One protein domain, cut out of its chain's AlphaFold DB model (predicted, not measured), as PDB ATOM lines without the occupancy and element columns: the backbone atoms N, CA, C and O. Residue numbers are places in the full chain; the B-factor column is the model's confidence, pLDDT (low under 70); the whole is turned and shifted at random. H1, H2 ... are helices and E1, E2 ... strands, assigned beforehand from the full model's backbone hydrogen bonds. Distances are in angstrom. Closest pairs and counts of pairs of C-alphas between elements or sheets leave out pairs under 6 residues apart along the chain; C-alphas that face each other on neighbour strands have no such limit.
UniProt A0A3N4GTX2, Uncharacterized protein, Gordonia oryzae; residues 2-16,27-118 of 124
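This is residues 2 to 16 and 27 to 118 of the 124 residues of an uncharacterized protein of Gordonia oryzae (UniProt A0A3N4GTX2). A long, strongly twisted antiparallel sheet is covered on one face by a long helix, H2, running along E3 and E4, with the shorter H1 beside it on the same face; the opposite face is bare of named helices. E2 and the short E5 lie towards one end of the sheet, and the small H3 is at the opposite end, just past H2. The printed part has 107 residues with three named helices and five named strands; along the chain H1 comes first, then the five strands E1 to E5, then H2 and H3; the class is mixed, helices and strands, and the sheet is branched, with E3 the neighbour of E1, E2 and E4, and E2 also the neighbour of E5, each pair antiparallel. The whole is loose, with a radius of gyration of the C-alphas of 16.2 A, and only just elongated, spanning 51 by 28 by 16 A.

H1, residues 2 to 12, begins at C-alpha 2 at (181.200, 96.561, 152.055) and is 15.9 A long. After the cut come E1, residues 28 to 34, 19.8 A, and E2, residues 38 to 43. E3, residues 49 to 60, is the longest strand at 35.1 A, from C-alpha 49 at (195.714, 102.886, 152.644). E4, residues 69 to 78, is 27.8 A long, and E5 is residues 85 to 87. H2, residues 89 to 112, is 34.6 A long, and H3, residues 114 to 118, ends at C-alpha 118 at (163.245, 131.410, 150.906).

E1 and E2 lie on one side of E3, E4 on the other side. E1 and E3 are antiparallel at 156 degrees, with N 31 and O 57 3.0 A apart, within hydrogen-bond range. E2 and E3 form a hairpin at 113 degrees, with N 38 and O 51 at 2.8 A. E3 and E4 form a hairpin at 170 degrees, with N 54 and O 75 at 2.8 A. E2 and E5 are antiparallel at 126 degrees, with N 42 and O 86 at 2.8 A. E2 E3 E4 is a meander, each strand the antiparallel neighbour of the one before, and with E5, the antiparallel neighbour of E2, makes a Greek key. H2 is on the sheet at a height over the sheet of 9.2 A and runs along the strands, its line and that of E4 at 9 degrees on the local plane; the closest C-alphas of E4 and H2, those of Tyr 72 and Ser 106, are 6.8 A apart, and the closest of E2 and H2, those of Gly 40 and Thr 91, are 5.8 A apart. H1 is on the same face at a height of 8.4 A. H1 touches residues 94 to 101 of H2 at a shallow tilt of 17 degrees, the same way; the closest C-alphas, of Val 6 and Leu 98, are 6.5 A apart. H3 only grazes the sheet with residues 114 to 118 and meets H2 only through their link. In H1, H2 and H3 every O i to N i+4 pair is within hydrogen-bond range.

The two C-alphas farthest apart, of Gly 45 and Val 63, are 50.7 A apart. Residues 17 to 26 are not printed, and C-alphas 16 and 27 are 16.2 A apart across the cut. Of the links that are printed whole, none is long. Mean pLDDT of the printed part is 78.2; residues 2 to 5, 27, 40 to 50, 63 to 66, 79 to 84 and 117 to 118 are under 70.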
ATOM      1  N   HIS A   2     181.657  95.195 152.391       62.56
ATOM      2  CA  HIS A   2     181.200  96.561 152.055       62.56
ATOM      3  C   HIS A   2     179.724  96.912 152.333       62.56
ATOM      4  O   HIS A   2     179.413  98.082 152.510       62.56
ATOM      5  N   GLN A   3     178.807  95.939 152.407       66.31
ATOM      6  CA  GLN A   3     177.379  96.226 152.646       66.31
ATOM      7  C   GLN A   3     177.121  96.865 154.023       66.31
ATOM      8  O   GLN A   3     176.326  97.788 154.128       66.31
ATOM      9  N   TRP A   4     177.833  96.421 155.063       69.31
ATOM     10  CA  TRP A   4     177.681  96.967 156.416       69.31
ATOM     11  C   TRP A   4     178.099  98.447 156.500       69.31
ATOM     12  O   TRP A   4     177.412  99.237 157.134       69.31
ATOM     13  N   GLN A   5     179.148  98.841 155.767       68.19
ATOM     14  CA  GLN A   5     179.628 100.231 155.683       68.19
ATOM     15  C   GLN A   5     178.600 101.158 155.019       68.19
ATOM     16  O   GLN A   5     178.452 102.317 155.399       68.19
ATOM     17  N   VAL A   6     177.878 100.638 154.023       72.94
ATOM     18  CA  VAL A   6     176.806 101.358 153.325       72.94
ATOM     19  C   VAL A   6     175.609 101.589 154.250       72.94
ATOM     20  O   VAL A   6     175.021 102.670 154.232       72.94
ATOM     21  N   ASP A   7     175.249 100.590 155.054       76.88
ATOM     22  CA  ASP A   7     174.106 100.674 155.962       76.88
ATOM     23  C   ASP A   7     174.392 101.582 157.171       76.88
ATOM     24  O   ASP A   7     173.521 102.359 157.556       76.88
ATOM     25  N   GLU A   8     175.612 101.544 157.721       74.94
ATOM     26  CA  GLU A   8     176.070 102.447 158.789       74.94
ATOM     27  C   GLU A   8     176.070 103.906 158.313       74.94
ATOM     28  O   GLU A   8     175.420 104.761 158.911       74.94
ATOM     29  N   PHE A   9     176.685 104.182 157.161       79.62
ATOM     30  CA  PHE A   9     176.713 105.536 156.614       79.62
ATOM     31  C   PHE A   9     175.316 106.075 156.293       79.62
ATOM     32  O   PHE A   9     175.039 107.254 156.485       79.62
ATOM     33  N   ARG A  10     174.392 105.215 155.849       78.50
ATOM     34  CA  ARG A  10     172.998 105.619 155.622       78.50
ATOM     35  C   ARG A  10     172.310 106.096 156.905       78.50
ATOM     36  O   ARG A  10     171.449 106.965 156.809       78.50
ATOM     37  N   GLN A  11     172.644 105.530 158.065       79.06
ATOM     38  CA  GLN A  11     172.086 105.974 159.346       79.06
ATOM     39  C   GLN A  11     172.654 107.336 159.753       79.06
ATOM     40  O   GLN A  11     171.886 108.212 160.140       79.06
ATOM     41  N   GLU A  12     173.961 107.533 159.583       78.19
ATOM     42  CA  GLU A  12     174.641 108.805 159.869       78.19
ATOM     43  C   GLU A  12     174.175 109.950 158.945       78.19
ATOM     44  O   GLU A  12     174.172 111.110 159.339       78.19
ATOM     45  N   LEU A  13     173.707 109.642 157.727       82.50
ATOM     46  CA  LEU A  13     173.151 110.624 156.779       82.50
ATOM     47  C   LEU A  13     171.742 111.137 157.140       82.50
ATOM     48  O   LEU A  13     171.147 111.897 156.370       82.50
ATOM     49  N   ALA A  14     171.181 110.745 158.286       80.38
ATOM     50  CA  ALA A  14     169.963 111.345 158.815       80.38
ATOM     51  C   ALA A  14     170.280 112.718 159.433       80.38
ATOM     52  O   ALA A  14     170.486 112.834 160.642       80.38
ATOM     53  N   PHE A  15     170.329 113.760 158.594       81.00
ATOM     54  CA  PHE A  15     170.656 115.109 159.053       81.00
ATOM     55  C   PHE A  15     169.698 115.577 160.158       81.00
ATOM     56  O   PHE A  15     168.478 115.428 160.028       81.00
ATOM     57  N   PRO A  16     170.222 116.167 161.246       81.12
ATOM     58  CA  PRO A  16     169.373 116.740 162.274       81.12
ATOM     59  C   PRO A  16     168.583 117.938 161.711       81.12
ATOM     60  O   PRO A  16     169.071 118.635 160.807       81.12
ATOM     61  N   HIS A  27     174.780 131.464 164.709       59.91
ATOM     62  CA  HIS A  27     174.695 132.024 163.375       59.91
ATOM     63  C   HIS A  27     175.163 131.036 162.298       59.91
ATOM     64  O   HIS A  27     174.791 131.161 161.130       59.91
ATOM     65  N   ASP A  28     175.888 130.003 162.747       70.38
ATOM     66  CA  ASP A  28     176.503 128.961 161.946       70.38
ATOM     67  C   ASP A  28     176.165 127.596 162.553       70.38
ATOM     68  O   ASP A  28     176.456 127.321 163.719       70.38
ATOM     69  N   PHE A  29     175.581 126.714 161.750       76.50
ATOM     70  CA  PHE A  29     175.352 125.321 162.102       76.50
ATOM     71  C   PHE A  29     176.182 124.423 161.193       76.50
ATOM     72  O   PHE A  29     176.063 124.480 159.968       76.50
ATOM     73  N   VAL A  30     176.994 123.555 161.798       83.81
ATOM     74  CA  VAL A  30     177.778 122.551 161.075       83.81
ATOM     75  C   VAL A  30     177.432 121.169 161.600       83.81
ATOM     76  O   VAL A  30     177.562 120.893 162.792       83.81
ATOM     77  N   HIS A  31     177.033 120.283 160.696       86.00
ATOM     78  CA  HIS A  31     176.865 118.865 160.988       86.00
ATOM     79  C   HIS A  31     177.733 118.033 160.057       86.00
ATOM     80  O   HIS A  31     177.847 118.336 158.871       86.00
ATOM     81  N   ARG A  32     178.330 116.968 160.590       89.56
ATOM     82  CA  ARG A  32     179.217 116.081 159.848       89.56
ATOM     83  C   ARG A  32     178.810 114.632 160.061       89.56
ATOM     84  O   ARG A  32     178.716 114.193 161.202       89.56
ATOM     85  N   ALA A  33     178.656 113.918 158.953       85.56
ATOM     86  CA  ALA A  33     178.498 112.474 158.903       85.56
ATOM     87  C   ALA A  33     179.723 111.865 158.214       85.56
ATOM     88  O   ALA A  33     180.123 112.317 157.137       85.56
ATOM     89  N   ASP A  34     180.315 110.836 158.809       86.06
ATOM     90  CA  ASP A  34     181.473 110.126 158.267       86.06
ATOM     91  C   ASP A  34     181.096 108.676 157.951       86.06
ATOM     92  O   ASP A  34     180.331 108.039 158.671       86.06
ATOM     93  N   THR A  35     181.665 108.117 156.887       80.56
ATOM     94  CA  THR A  35     181.694 106.664 156.730       80.56
ATOM     95  C   THR A  35     182.680 106.061 157.723       80.56
ATOM     96  O   THR A  35     183.711 106.662 158.041       80.56
ATOM     97  N   GLY A  36     182.470 104.790 158.071       75.00
ATOM     98  CA  GLY A  36     183.573 103.928 158.494       75.00
ATOM     99  C   GLY A  36     184.685 103.836 157.428       75.00
ATOM    100  O   GLY A  36     184.603 104.417 156.341       75.00
ATOM    101  N   PHE A  37     185.750 103.089 157.722       74.12
ATOM    102  CA  PHE A  37     186.895 102.949 156.811       74.12
ATOM    103  C   PHE A  37     186.506 102.327 155.465       74.12
ATOM    104  O   PHE A  37     185.868 101.284 155.434       74.12
ATOM    105  N   ILE A  38     186.961 102.903 154.355       76.31
ATOM    106  CA  ILE A  38     186.858 102.326 153.011       76.31
ATOM    107  C   ILE A  38     188.136 101.526 152.744       76.31
ATOM    108  O   ILE A  38     189.230 102.092 152.688       76.31
ATOM    109  N   ASP A  39     187.987 100.209 152.603       71.50
ATOM    110  CA  ASP A  39     189.087  99.269 152.366       71.50
ATOM    111  C   ASP A  39     189.327  99.028 150.863       71.50
ATOM    112  O   ASP A  39     188.409  99.139 150.044       71.50
ATOM    113  N   GLY A  40     190.559  98.672 150.497       66.81
ATOM    114  CA  GLY A  40     190.976  98.382 149.120       66.81
ATOM    115  C   GLY A  40     191.427  99.600 148.305       66.81
ATOM    116  O   GLY A  40     191.474  99.532 147.074       66.81
ATOM    117  N   LEU A  41     191.766 100.711 148.971       68.50
ATOM    118  CA  LEU A  41     192.417 101.862 148.345       68.50
ATOM    119  C   LEU A  41     193.934 101.635 148.312       68.50
ATOM    120  O   LEU A  41     194.586 101.470 149.346       68.50
ATOM    121  N   LYS A  42     194.505 101.635 147.111       59.81
ATOM    122  CA  LYS A  42     195.946 101.512 146.886       59.81
ATOM    123  C   LYS A  42     196.482 102.847 146.396       59.81
ATOM    124  O   LYS A  42     195.831 103.582 145.660       59.81
ATOM    125  N   VAL A  43     197.676 103.183 146.844       57.50
ATOM    126  CA  VAL A  43     198.436 104.305 146.307       57.50
ATOM    127  C   VAL A  43     199.701 103.695 145.750       57.50
ATOM    128  O   VAL A  43     200.300 102.849 146.417       57.50
ATOM    129  N   ASP A  44     200.054 104.071 144.525       55.72
ATOM    130  CA  ASP A  44     201.210 103.508 143.833       55.72
ATOM    131  C   ASP A  44     202.456 103.543 144.740       55.72
ATOM    132  O   ASP A  44     202.805 104.583 145.308       55.72
ATOM    133  N   GLY A  45     203.077 102.377 144.928       52.62
ATOM    134  CA  GLY A  45     204.274 102.192 145.753       52.62
ATOM    135  C   GLY A  45     204.089 102.067 147.275       52.62
ATOM    136  O   GLY A  45     205.092 101.897 147.964       52.62
ATOM    137  N   GLU A  46     202.869 102.100 147.825       54.56
ATOM    138  CA  GLU A  46     202.622 102.114 149.282       54.56
ATOM    139  C   GLU A  46     201.695 100.969 149.758       54.56
ATOM    140  O   GLU A  46     200.859 100.481 148.991       54.56
ATOM    141  N   PRO A  47     201.802 100.513 151.027       53.56
ATOM    142  CA  PRO A  47     200.857  99.553 151.593       53.56
ATOM    143  C   PRO A  47     199.429 100.115 151.578       53.56
ATOM    144  O   PRO A  47     199.230 101.326 151.682       53.56
ATOM    145  N   SER A  48     198.447  99.210 151.455       55.00
ATOM    146  CA  SER A  48     197.010  99.522 151.390       55.00
ATOM    147  C   SER A  48     196.644 100.633 152.369       55.00
ATOM    148  O   SER A  48     196.854 100.500 153.579       55.00
ATOM    149  N   ARG A  49     196.130 101.742 151.839       62.66
ATOM    150  CA  ARG A  49     195.714 102.886 152.644       62.66
ATOM    151  C   ARG A  49     194.228 102.768 152.948       62.66
ATOM    152  O   ARG A  49     193.460 102.167 152.204       62.66
ATOM    153  N   TRP A  50     193.831 103.365 154.058       65.69
ATOM    154  CA  TRP A  50     192.439 103.524 154.447       65.69
ATOM    155  C   TRP A  50     191.994 104.951 154.117       65.69
ATOM    156  O   TRP A  50     192.778 105.898 154.225       65.69
ATOM    157  N   GLY A  51     190.744 105.098 153.688       75.75
ATOM    158  CA  GLY A  51     190.101 106.394 153.469       75.75
ATOM    159  C   GLY A  51     188.730 106.439 154.127       75.75
ATOM    160  O   GLY A  51     188.176 105.398 154.473       75.75
ATOM    161  N   THR A  52     188.176 107.632 154.296       84.12
ATOM    162  CA  THR A  52     186.775 107.819 154.703       84.12
ATOM    163  C   THR A  52     186.099 108.806 153.767       84.12
ATOM    164  O   THR A  52     186.745 109.692 153.208       84.12
ATOM    165  N   LEU A  53     184.794 108.658 153.574       88.75
ATOM    166  CA  LEU A  53     183.970 109.672 152.933       88.75
ATOM    167  C   LEU A  53     183.231 110.434 154.029       88.75
ATOM    168  O   LEU A  53     182.646 109.822 154.914       88.75
ATOM    169  N   SER A  54     183.247 111.757 153.969       90.56
ATOM    170  CA  SER A  54     182.519 112.609 154.903       90.56
ATOM    171  C   SER A  54     181.558 113.518 154.156       90.56
ATOM    172  O   SER A  54     181.897 114.028 153.086       90.56
ATOM    173  N   VAL A  55     180.390 113.762 154.735       91.88
ATOM    174  CA  VAL A  55     179.458 114.801 154.293       91.88
ATOM    175  C   VAL A  55     179.343 115.816 155.408       91.88
ATOM    176  O   VAL A  55     178.927 115.490 156.516       91.88
ATOM    177  N   GLU A  56     179.730 117.045 155.107       91.50
ATOM    178  CA  GLU A  56     179.558 118.185 155.993       91.50
ATOM    179  C   GLU A  56     178.418 119.038 155.452       91.50
ATOM    180  O   GLU A  56     178.393 119.348 154.263       91.50
ATOM    181  N   ARG A  57     177.470 119.387 156.315       90.00
ATOM    182  CA  ARG A  57     176.347 120.281 156.057       90.00
ATOM    183  C   ARG A  57     176.588 121.578 156.816       90.00
ATOM    184  O   ARG A  57     176.805 121.531 158.026       90.00
ATOM    185  N   PHE A  58     176.495 122.698 156.118       86.75
ATOM    186  CA  PHE A  58     176.671 124.043 156.646       86.75
ATOM    187  C   PHE A  58     175.371 124.808 156.467       86.75
ATOM    188  O   PHE A  58     174.849 124.854 155.360       86.75
ATOM    189  N   ALA A  59     174.858 125.410 157.533       85.25
ATOM    190  CA  ALA A  59     173.765 126.363 157.444       85.25
ATOM    191  C   ALA A  59     174.171 127.671 158.113       85.25
ATOM    192  O   ALA A  59     174.680 127.648 159.233       85.25
ATOM    193  N   ASN A  60     173.942 128.788 157.433       79.62
ATOM    194  CA  ASN A  60     174.237 130.121 157.947       79.62
ATOM    195  C   ASN A  60     173.041 131.043 157.685       79.62
ATOM    196  O   ASN A  60     172.408 130.983 156.628       79.62
ATOM    197  N   ASN A  61     172.712 131.876 158.669       74.69
ATOM    198  CA  ASN A  61     171.678 132.900 158.549       74.69
ATOM    199  C   ASN A  61     172.103 134.260 159.143       74.69
ATOM    200  O   ASN A  61     171.258 135.048 159.579       74.69
ATOM    201  N   GLU A  62     173.409 134.526 159.189       72.06
ATOM    202  CA  GLU A  62     173.997 135.724 159.780       72.06
ATOM    203  C   GLU A  62     173.408 137.021 159.232       72.06
ATOM    204  O   GLU A  62     173.217 137.206 158.025       72.06
ATOM    205  N   VAL A  63     173.205 137.980 160.141       61.78
ATOM    206  CA  VAL A  63     172.801 139.349 159.811       61.78
ATOM    207  C   VAL A  63     173.975 140.047 159.114       61.78
ATOM    208  O   VAL A  63     174.814 140.686 159.741       61.78
ATOM    209  N   GLY A  64     174.050 139.879 157.798       64.81
ATOM    210  CA  GLY A  64     175.167 140.319 156.960       64.81
ATOM    211  C   GLY A  64     175.220 139.576 155.627       64.81
ATOM    212  O   GLY A  64     175.678 140.138 154.630       64.81
ATOM    213  N   PHE A  65     174.667 138.362 155.586       63.31
ATOM    214  CA  PHE A  65     174.448 137.626 154.352       63.31
ATOM    215  C   PHE A  65     173.110 138.026 153.724       63.31
ATOM    216  O   PHE A  65     172.118 138.235 154.427       63.31
ATOM    217  N   PRO A  66     173.051 138.166 152.389       64.56
ATOM    218  CA  PRO A  66     171.846 138.625 151.711       64.56
ATOM    219  C   PRO A  66     170.690 137.621 151.810       64.56
ATOM    220  O   PRO A  66     169.546 138.011 151.570       64.56
ATOM    221  N   ARG A  67     170.978 136.340 152.095       70.88
ATOM    222  CA  ARG A  67     170.023 135.223 152.214       70.88
ATOM    223  C   ARG A  67     170.595 134.136 153.134       70.88
ATOM    224  O   ARG A  67     171.816 134.073 153.248       70.88
ATOM    225  N   PRO A  68     169.753 133.270 153.729       77.00
ATOM    226  CA  PRO A  68     170.218 132.068 154.400       77.00
ATOM    227  C   PRO A  68     170.903 131.147 153.394       77.00
ATOM    228  O   PRO A  68     170.424 130.987 152.267       77.00
ATOM    229  N   GLU A  69     172.002 130.538 153.810       82.56
ATOM    230  CA  GLU A  69     172.793 129.617 152.998       82.56
ATOM    231  C   GLU A  69     172.711 128.211 153.597       82.56
ATOM    232  O   GLU A  69     172.723 128.040 154.817       82.56
ATOM    233  N   LEU A  70     172.585 127.203 152.729       86.44
ATOM    234  CA  LEU A  70     172.604 125.788 153.091       86.44
ATOM    235  C   LEU A  70     173.500 125.051 152.094       86.44
ATOM    236  O   LEU A  70     173.088 124.782 150.966       86.44
ATOM    237  N   ASP A  71     174.713 124.731 152.529       88.44
ATOM    238  CA  ASP A  71     175.773 124.162 151.704       88.44
ATOM    239  C   ASP A  71     176.192 122.774 152.183       88.44
ATOM    240  O   ASP A  71     176.063 122.418 153.357       88.44
ATOM    241  N   TYR A  72     176.748 121.985 151.262       91.19
ATOM    242  CA  TYR A  72     177.260 120.650 151.560       91.19
ATOM    243  C   TYR A  72     178.636 120.461 150.952       91.19
ATOM    244  O   TYR A  72     178.873 120.774 149.785       91.19
ATOM    245  N   VAL A  73     179.530 119.861 151.727       93.19
ATOM    246  CA  VAL A  73     180.854 119.466 151.263       93.19
ATOM    247  C   VAL A  73     180.995 117.962 151.434       93.19
ATOM    248  O   VAL A  73     181.026 117.444 152.547       93.19
ATOM    249  N   ILE A  74     181.110 117.259 150.309       91.81
ATOM    250  CA  ILE A  74     181.412 115.828 150.275       91.81
ATOM    251  C   ILE A  74     182.925 115.689 150.106       91.81
ATOM    252  O   ILE A  74     183.469 116.057 149.064       91.81
ATOM    253  N   ARG A  75     183.620 115.174 151.124       90.50
ATOM    254  CA  ARG A  75     185.080 115.007 151.100       90.50
ATOM    255  C   ARG A  75     185.448 113.536 151.137       90.50
ATOM    256  O   ARG A  75     185.005 112.800 152.011       90.50
ATOM    257  N   LEU A  76     186.319 113.130 150.221       87.75
ATOM    258  CA  LEU A  76     187.058 111.882 150.350       87.75
ATOM    259  C   LEU A  76     188.340 112.181 151.134       87.75
ATOM    260  O   LEU A  76     189.281 112.771 150.603       87.75
ATOM    261  N   ASN A  77     188.355 111.806 152.408       83.81
ATOM    262  CA  ASN A  77     189.509 111.964 153.276       83.81
ATOM    263  C   ASN A  77     190.458 110.791 153.037       83.81
ATOM    264  O   ASN A  77     190.177 109.645 153.394       83.81
ATOM    265  N   LEU A  78     191.586 111.095 152.408       77.81
ATOM    266  CA  LEU A  78     192.683 110.164 152.189       77.81
ATOM    267  C   LEU A  78     193.829 110.520 153.140       77.81
ATOM    268  O   LEU A  78     194.000 111.682 153.512       77.81
ATOM    269  N   GLY A  79     194.636 109.527 153.517       68.38
ATOM    270  CA  GLY A  79     195.887 109.776 154.239       68.38
ATOM    271  C   GLY A  79     196.833 110.731 153.481       68.38
ATOM    272  O   GLY A  79     196.660 110.952 152.280       68.38
ATOM    273  N   PRO A  80     197.852 111.296 154.154       61.94
ATOM    274  CA  PRO A  80     198.679 112.376 153.613       61.94
ATOM    275  C   PRO A  80     199.351 112.026 152.272       61.94
ATOM    276  O   PRO A  80     199.930 110.951 152.122       61.94
ATOM    277  N   SER A  81     199.286 112.976 151.330       54.12
ATOM    278  CA  SER A  81     199.909 113.003 149.993       54.12
ATOM    279  C   SER A  81     199.689 111.751 149.136       54.12
ATOM    280  O   SER A  81     200.400 110.754 149.259       54.12
ATOM    281  N   VAL A  82     198.730 111.837 148.210       57.59
ATOM    282  CA  VAL A  82     198.430 110.797 147.216       57.59
ATOM    283  C   VAL A  82     198.586 111.408 145.818       57.59
ATOM    284  O   VAL A  82     197.758 112.237 145.445       57.59
ATOM    285  N   PRO A  83     199.631 111.065 145.043       59.12
ATOM    286  CA  PRO A  83     199.782 111.580 143.681       59.12
ATOM    287  C   PRO A  83     198.805 110.918 142.694       59.12
ATOM    288  O   PRO A  83     198.373 111.568 141.746       59.12
ATOM    289  N   ALA A  84     198.408 109.662 142.936       68.88
ATOM    290  CA  ALA A  84     197.363 108.964 142.188       68.88
ATOM    291  C   ALA A  84     196.631 107.957 143.094       68.88
ATOM    292  O   ALA A  84     197.268 107.238 143.866       68.88
ATOM    293  N   LEU A  85     195.298 107.933 143.020       74.94
ATOM    294  CA  LEU A  85     194.450 106.985 143.748       74.94
ATOM    295  C   LEU A  85     194.177 105.769 142.860       74.94
ATOM    296  O   LEU A  85     193.530 105.901 141.822       74.94
ATOM    297  N   GLU A  86     194.619 104.592 143.290       77.50
ATOM    298  CA  GLU A  86     194.264 103.313 142.682       77.50
ATOM    299  C   GLU A  86     193.253 102.577 143.566       77.50
ATOM    300  O   GLU A  86     193.258 102.673 144.793       77.50
ATOM    301  N   MET A  87     192.345 101.829 142.951       80.56
ATOM    302  CA  MET A  87     191.302 101.116 143.681       80.56
ATOM    303  C   MET A  87     190.963  99.811 142.985       80.56
ATOM    304  O   MET A  87     190.939  99.726 141.756       80.56
ATOM    305  N   GLU A  88     190.677  98.786 143.780       84.25
ATOM    306  CA  GLU A  88     190.117  97.552 143.242       84.25
ATOM    307  C   GLU A  88     188.703  97.820 142.691       84.25
ATOM    308  O   GLU A  88     187.984  98.656 143.249       84.25
ATOM    309  N   PRO A  89     188.254  97.124 141.628       86.19
ATOM    310  CA  PRO A  89     186.944  97.380 141.024       86.19
ATOM    311  C   PRO A  89     185.779  97.343 142.026       86.19
ATOM    312  O   PRO A  89     184.891  98.190 141.975       86.19
ATOM    313  N   GLN A  90     185.794  96.411 142.983       82.62
ATOM    314  CA  GLN A  90     184.786  96.331 144.045       82.62
ATOM    315  C   GLN A  90     184.792  97.547 144.981       82.62
ATOM    316  O   GLN A  90     183.725  98.023 145.368       82.62
ATOM    317  N   THR A  91     185.971  98.080 145.307       84.12
ATOM    318  CA  THR A  91     186.120  99.283 146.131       84.12
ATOM    319  C   THR A  91     185.636 100.512 145.368       84.12
ATOM    320  O   THR A  91     184.956 101.355 145.948       84.12
ATOM    321  N   ALA A  92     185.894 100.579 144.058       86.50
ATOM    322  CA  ALA A  92     185.368 101.632 143.191       86.50
ATOM    323  C   ALA A  92     183.833 101.653 143.180       86.50
ATOM    324  O   ALA A  92     183.218 102.708 143.332       86.50
ATOM    325  N   VAL A  93     183.206 100.477 143.052       88.38
ATOM    326  CA  VAL A  93     181.744 100.337 143.107       88.38
ATOM    327  C   VAL A  93     181.204 100.751 144.478       88.38
ATOM    328  O   VAL A  93     180.238 101.508 144.548       88.38
ATOM    329  N   ALA A  94     181.840 100.310 145.569       85.50
ATOM    330  CA  ALA A  94     181.438 100.683 146.923       85.50
ATOM    331  C   ALA A  94     181.536 102.201 147.156       85.50
ATOM    332  O   ALA A  94     180.575 102.809 147.626       85.50
ATOM    333  N   LEU A  95     182.645 102.834 146.758       87.00
ATOM    334  CA  LEU A  95     182.811 104.286 146.822       87.00
ATOM    335  C   LEU A  95     181.748 105.009 145.984       87.00
ATOM    336  O   LEU A  95     181.152 105.974 146.458       87.00
ATOM    337  N   GLY A  96     181.458 104.520 144.776       90.00
ATOM    338  CA  GLY A  96     180.391 105.057 143.932       90.00
ATOM    339  C   GLY A  96     179.025 105.027 144.624       90.00
ATOM    340  O   GLY A  96     178.300 106.019 144.601       90.00
ATOM    341  N   HIS A  97     178.687 103.929 145.306       89.56
ATOM    342  CA  HIS A  97     177.454 103.840 146.093       89.56
ATOM    343  C   HIS A  97     177.428 104.829 147.264       89.56
ATOM    344  O   HIS A  97     176.399 105.461 147.496       89.56
ATOM    345  N   LEU A  98     178.542 104.994 147.982       89.56
ATOM    346  CA  LEU A  98     178.641 105.949 149.091       89.56
ATOM    347  C   LEU A  98     178.482 107.397 148.602       89.56
ATOM    348  O   LEU A  98     177.745 108.169 149.211       89.56
ATOM    349  N   LEU A  99     179.091 107.750 147.465       92.19
ATOM    350  CA  LEU A  99     178.941 109.067 146.838       92.19
ATOM    351  C   LEU A  99     177.499 109.335 146.389       92.19
ATOM    352  O   LEU A  99     176.987 110.436 146.590       92.19
ATOM    353  N   LEU A 100     176.823 108.330 145.822       92.94
ATOM    354  CA  LEU A 100     175.407 108.437 145.463       92.94
ATOM    355  C   LEU A 100     174.528 108.638 146.703       92.94
ATOM    356  O   LEU A 100     173.620 109.467 146.674       92.94
ATOM    357  N   LEU A 101     174.797 107.927 147.800       92.06
ATOM    358  CA  LEU A 101     174.068 108.110 149.058       92.06
ATOM    359  C   LEU A 101     174.273 109.506 149.645       92.06
ATOM    360  O   LEU A 101     173.294 110.169 149.968       92.06
ATOM    361  N   ALA A 102     175.521 109.973 149.709       90.88
ATOM    362  CA  ALA A 102     175.853 111.317 150.166       90.88
ATOM    363  C   ALA A 102     175.120 112.390 149.344       90.88
ATOM    364  O   ALA A 102     174.402 113.218 149.898       90.88
ATOM    365  N   GLY A 103     175.233 112.330 148.012       92.75
ATOM    366  CA  GLY A 103     174.600 113.304 147.124       92.75
ATOM    367  C   GLY A 103     173.072 113.280 147.201       92.75
ATOM    368  O   GLY A 103     172.437 114.332 147.242       92.75
ATOM    369  N   THR A 104     172.462 112.093 147.258       92.75
ATOM    370  CA  THR A 104     170.999 111.974 147.373       92.75
ATOM    371  C   THR A 104     170.476 112.457 148.723       92.75
ATOM    372  O   THR A 104     169.434 113.112 148.751       92.75
ATOM    373  N   ALA A 105     171.194 112.205 149.822       90.38
ATOM    374  CA  ALA A 105     170.853 112.738 151.138       90.38
ATOM    375  C   ALA A 105     170.932 114.273 151.164       90.38
ATOM    376  O   ALA A 105     169.980 114.916 151.601       90.38
ATOM    377  N   SER A 106     172.004 114.866 150.624       91.56
ATOM    378  CA  SER A 106     172.146 116.325 150.516       91.56
ATOM    379  C   SER A 106     171.036 116.962 149.675       91.56
ATOM    380  O   SER A 106     170.447 117.956 150.086       91.56
ATOM    381  N   LEU A 107     170.693 116.376 148.522       91.06
ATOM    382  CA  LEU A 107     169.602 116.877 147.676       91.06
ATOM    383  C   LEU A 107     168.239 116.797 148.369       91.06
ATOM    384  O   LEU A 107     167.416 117.700 148.225       91.06
ATOM    385  N   ARG A 108     167.992 115.711 149.105       91.19
ATOM    386  CA  ARG A 108     166.761 115.540 149.871       91.19
ATOM    387  C   ARG A 108     166.647 116.591 150.970       91.19
ATOM    388  O   ARG A 108     165.598 117.213 151.085       91.19
ATOM    389  N   ASP A 109     167.716 116.808 151.726       89.50
ATOM    390  CA  ASP A 109     167.733 117.799 152.801       89.50
ATOM    391  C   ASP A 109     167.587 119.232 152.264       89.50
ATOM    392  O   ASP A 109     166.810 120.009 152.812       89.50
ATOM    393  N   LEU A 110     168.212 119.566 151.128       87.75
ATOM    394  CA  LEU A 110     167.973 120.837 150.426       87.75
ATOM    395  C   LEU A 110     166.498 121.036 150.066       87.75
ATOM    396  O   LEU A 110     165.954 122.126 150.240       87.75
ATOM    397  N   ALA A 111     165.847 119.992 149.550       87.25
ATOM    398  CA  ALA A 111     164.438 120.052 149.177       87.25
ATOM    399  C   ALA A 111     163.522 120.183 150.405       87.25
ATOM    400  O   ALA A 111     162.570 120.957 150.374       87.25
ATOM    401  N   GLU A 112     163.815 119.458 151.487       87.94
ATOM    402  CA  GLU A 112     163.059 119.520 152.746       87.94
ATOM    403  C   GLU A 112     163.211 120.883 153.446       87.94
ATOM    404  O   GLU A 112     162.273 121.347 154.091       87.94
ATOM    405  N   ASN A 113     164.343 121.567 153.255       84.69
ATOM    406  CA  ASN A 113     164.629 122.880 153.838       84.69
ATOM    407  C   ASN A 113     164.515 124.031 152.820       84.69
ATOM    408  O   ASN A 113     165.075 125.108 153.024       84.69
ATOM    409  N   SER A 114     163.753 123.860 151.733       79.69
ATOM    410  CA  SER A 114     163.571 124.927 150.739       79.69
ATOM    411  C   SER A 114     162.941 126.192 151.337       79.69
ATOM    412  O   SER A 114     163.245 127.293 150.890       79.69
ATOM    413  N   ALA A 115     162.086 126.040 152.357       74.38
ATOM    414  CA  ALA A 115     161.487 127.152 153.096       74.38
ATOM    415  C   ALA A 115     162.550 128.019 153.789       74.38
ATOM    416  O   ALA A 115     162.551 129.235 153.596       74.38
ATOM    417  N   PHE A 116     163.513 127.396 154.481       73.75
ATOM    418  CA  PHE A 116     164.654 128.081 155.102       73.75
ATOM    419  C   PHE A 116     165.415 128.947 154.086       73.75
ATOM    420  O   PHE A 116     165.733 130.096 154.370       73.75
ATOM    421  N   LEU A 117     165.612 128.448 152.862       69.75
ATOM    422  CA  LEU A 117     166.288 129.180 151.780       69.75
ATOM    423  C   LEU A 117     165.469 130.349 151.199       69.75
ATOM    424  O   LEU A 117     166.021 131.219 150.521       69.75
ATOM    425  N   THR A 118     164.156 130.378 151.432       69.75
ATOM    426  CA  THR A 118     163.245 131.410 150.906       69.75
ATOM    427  C   THR A 118     162.817 132.455 151.939       69.75
ATOM    428  O   THR A 118     162.402 133.549 151.555       69.75
TER     429      THR A 118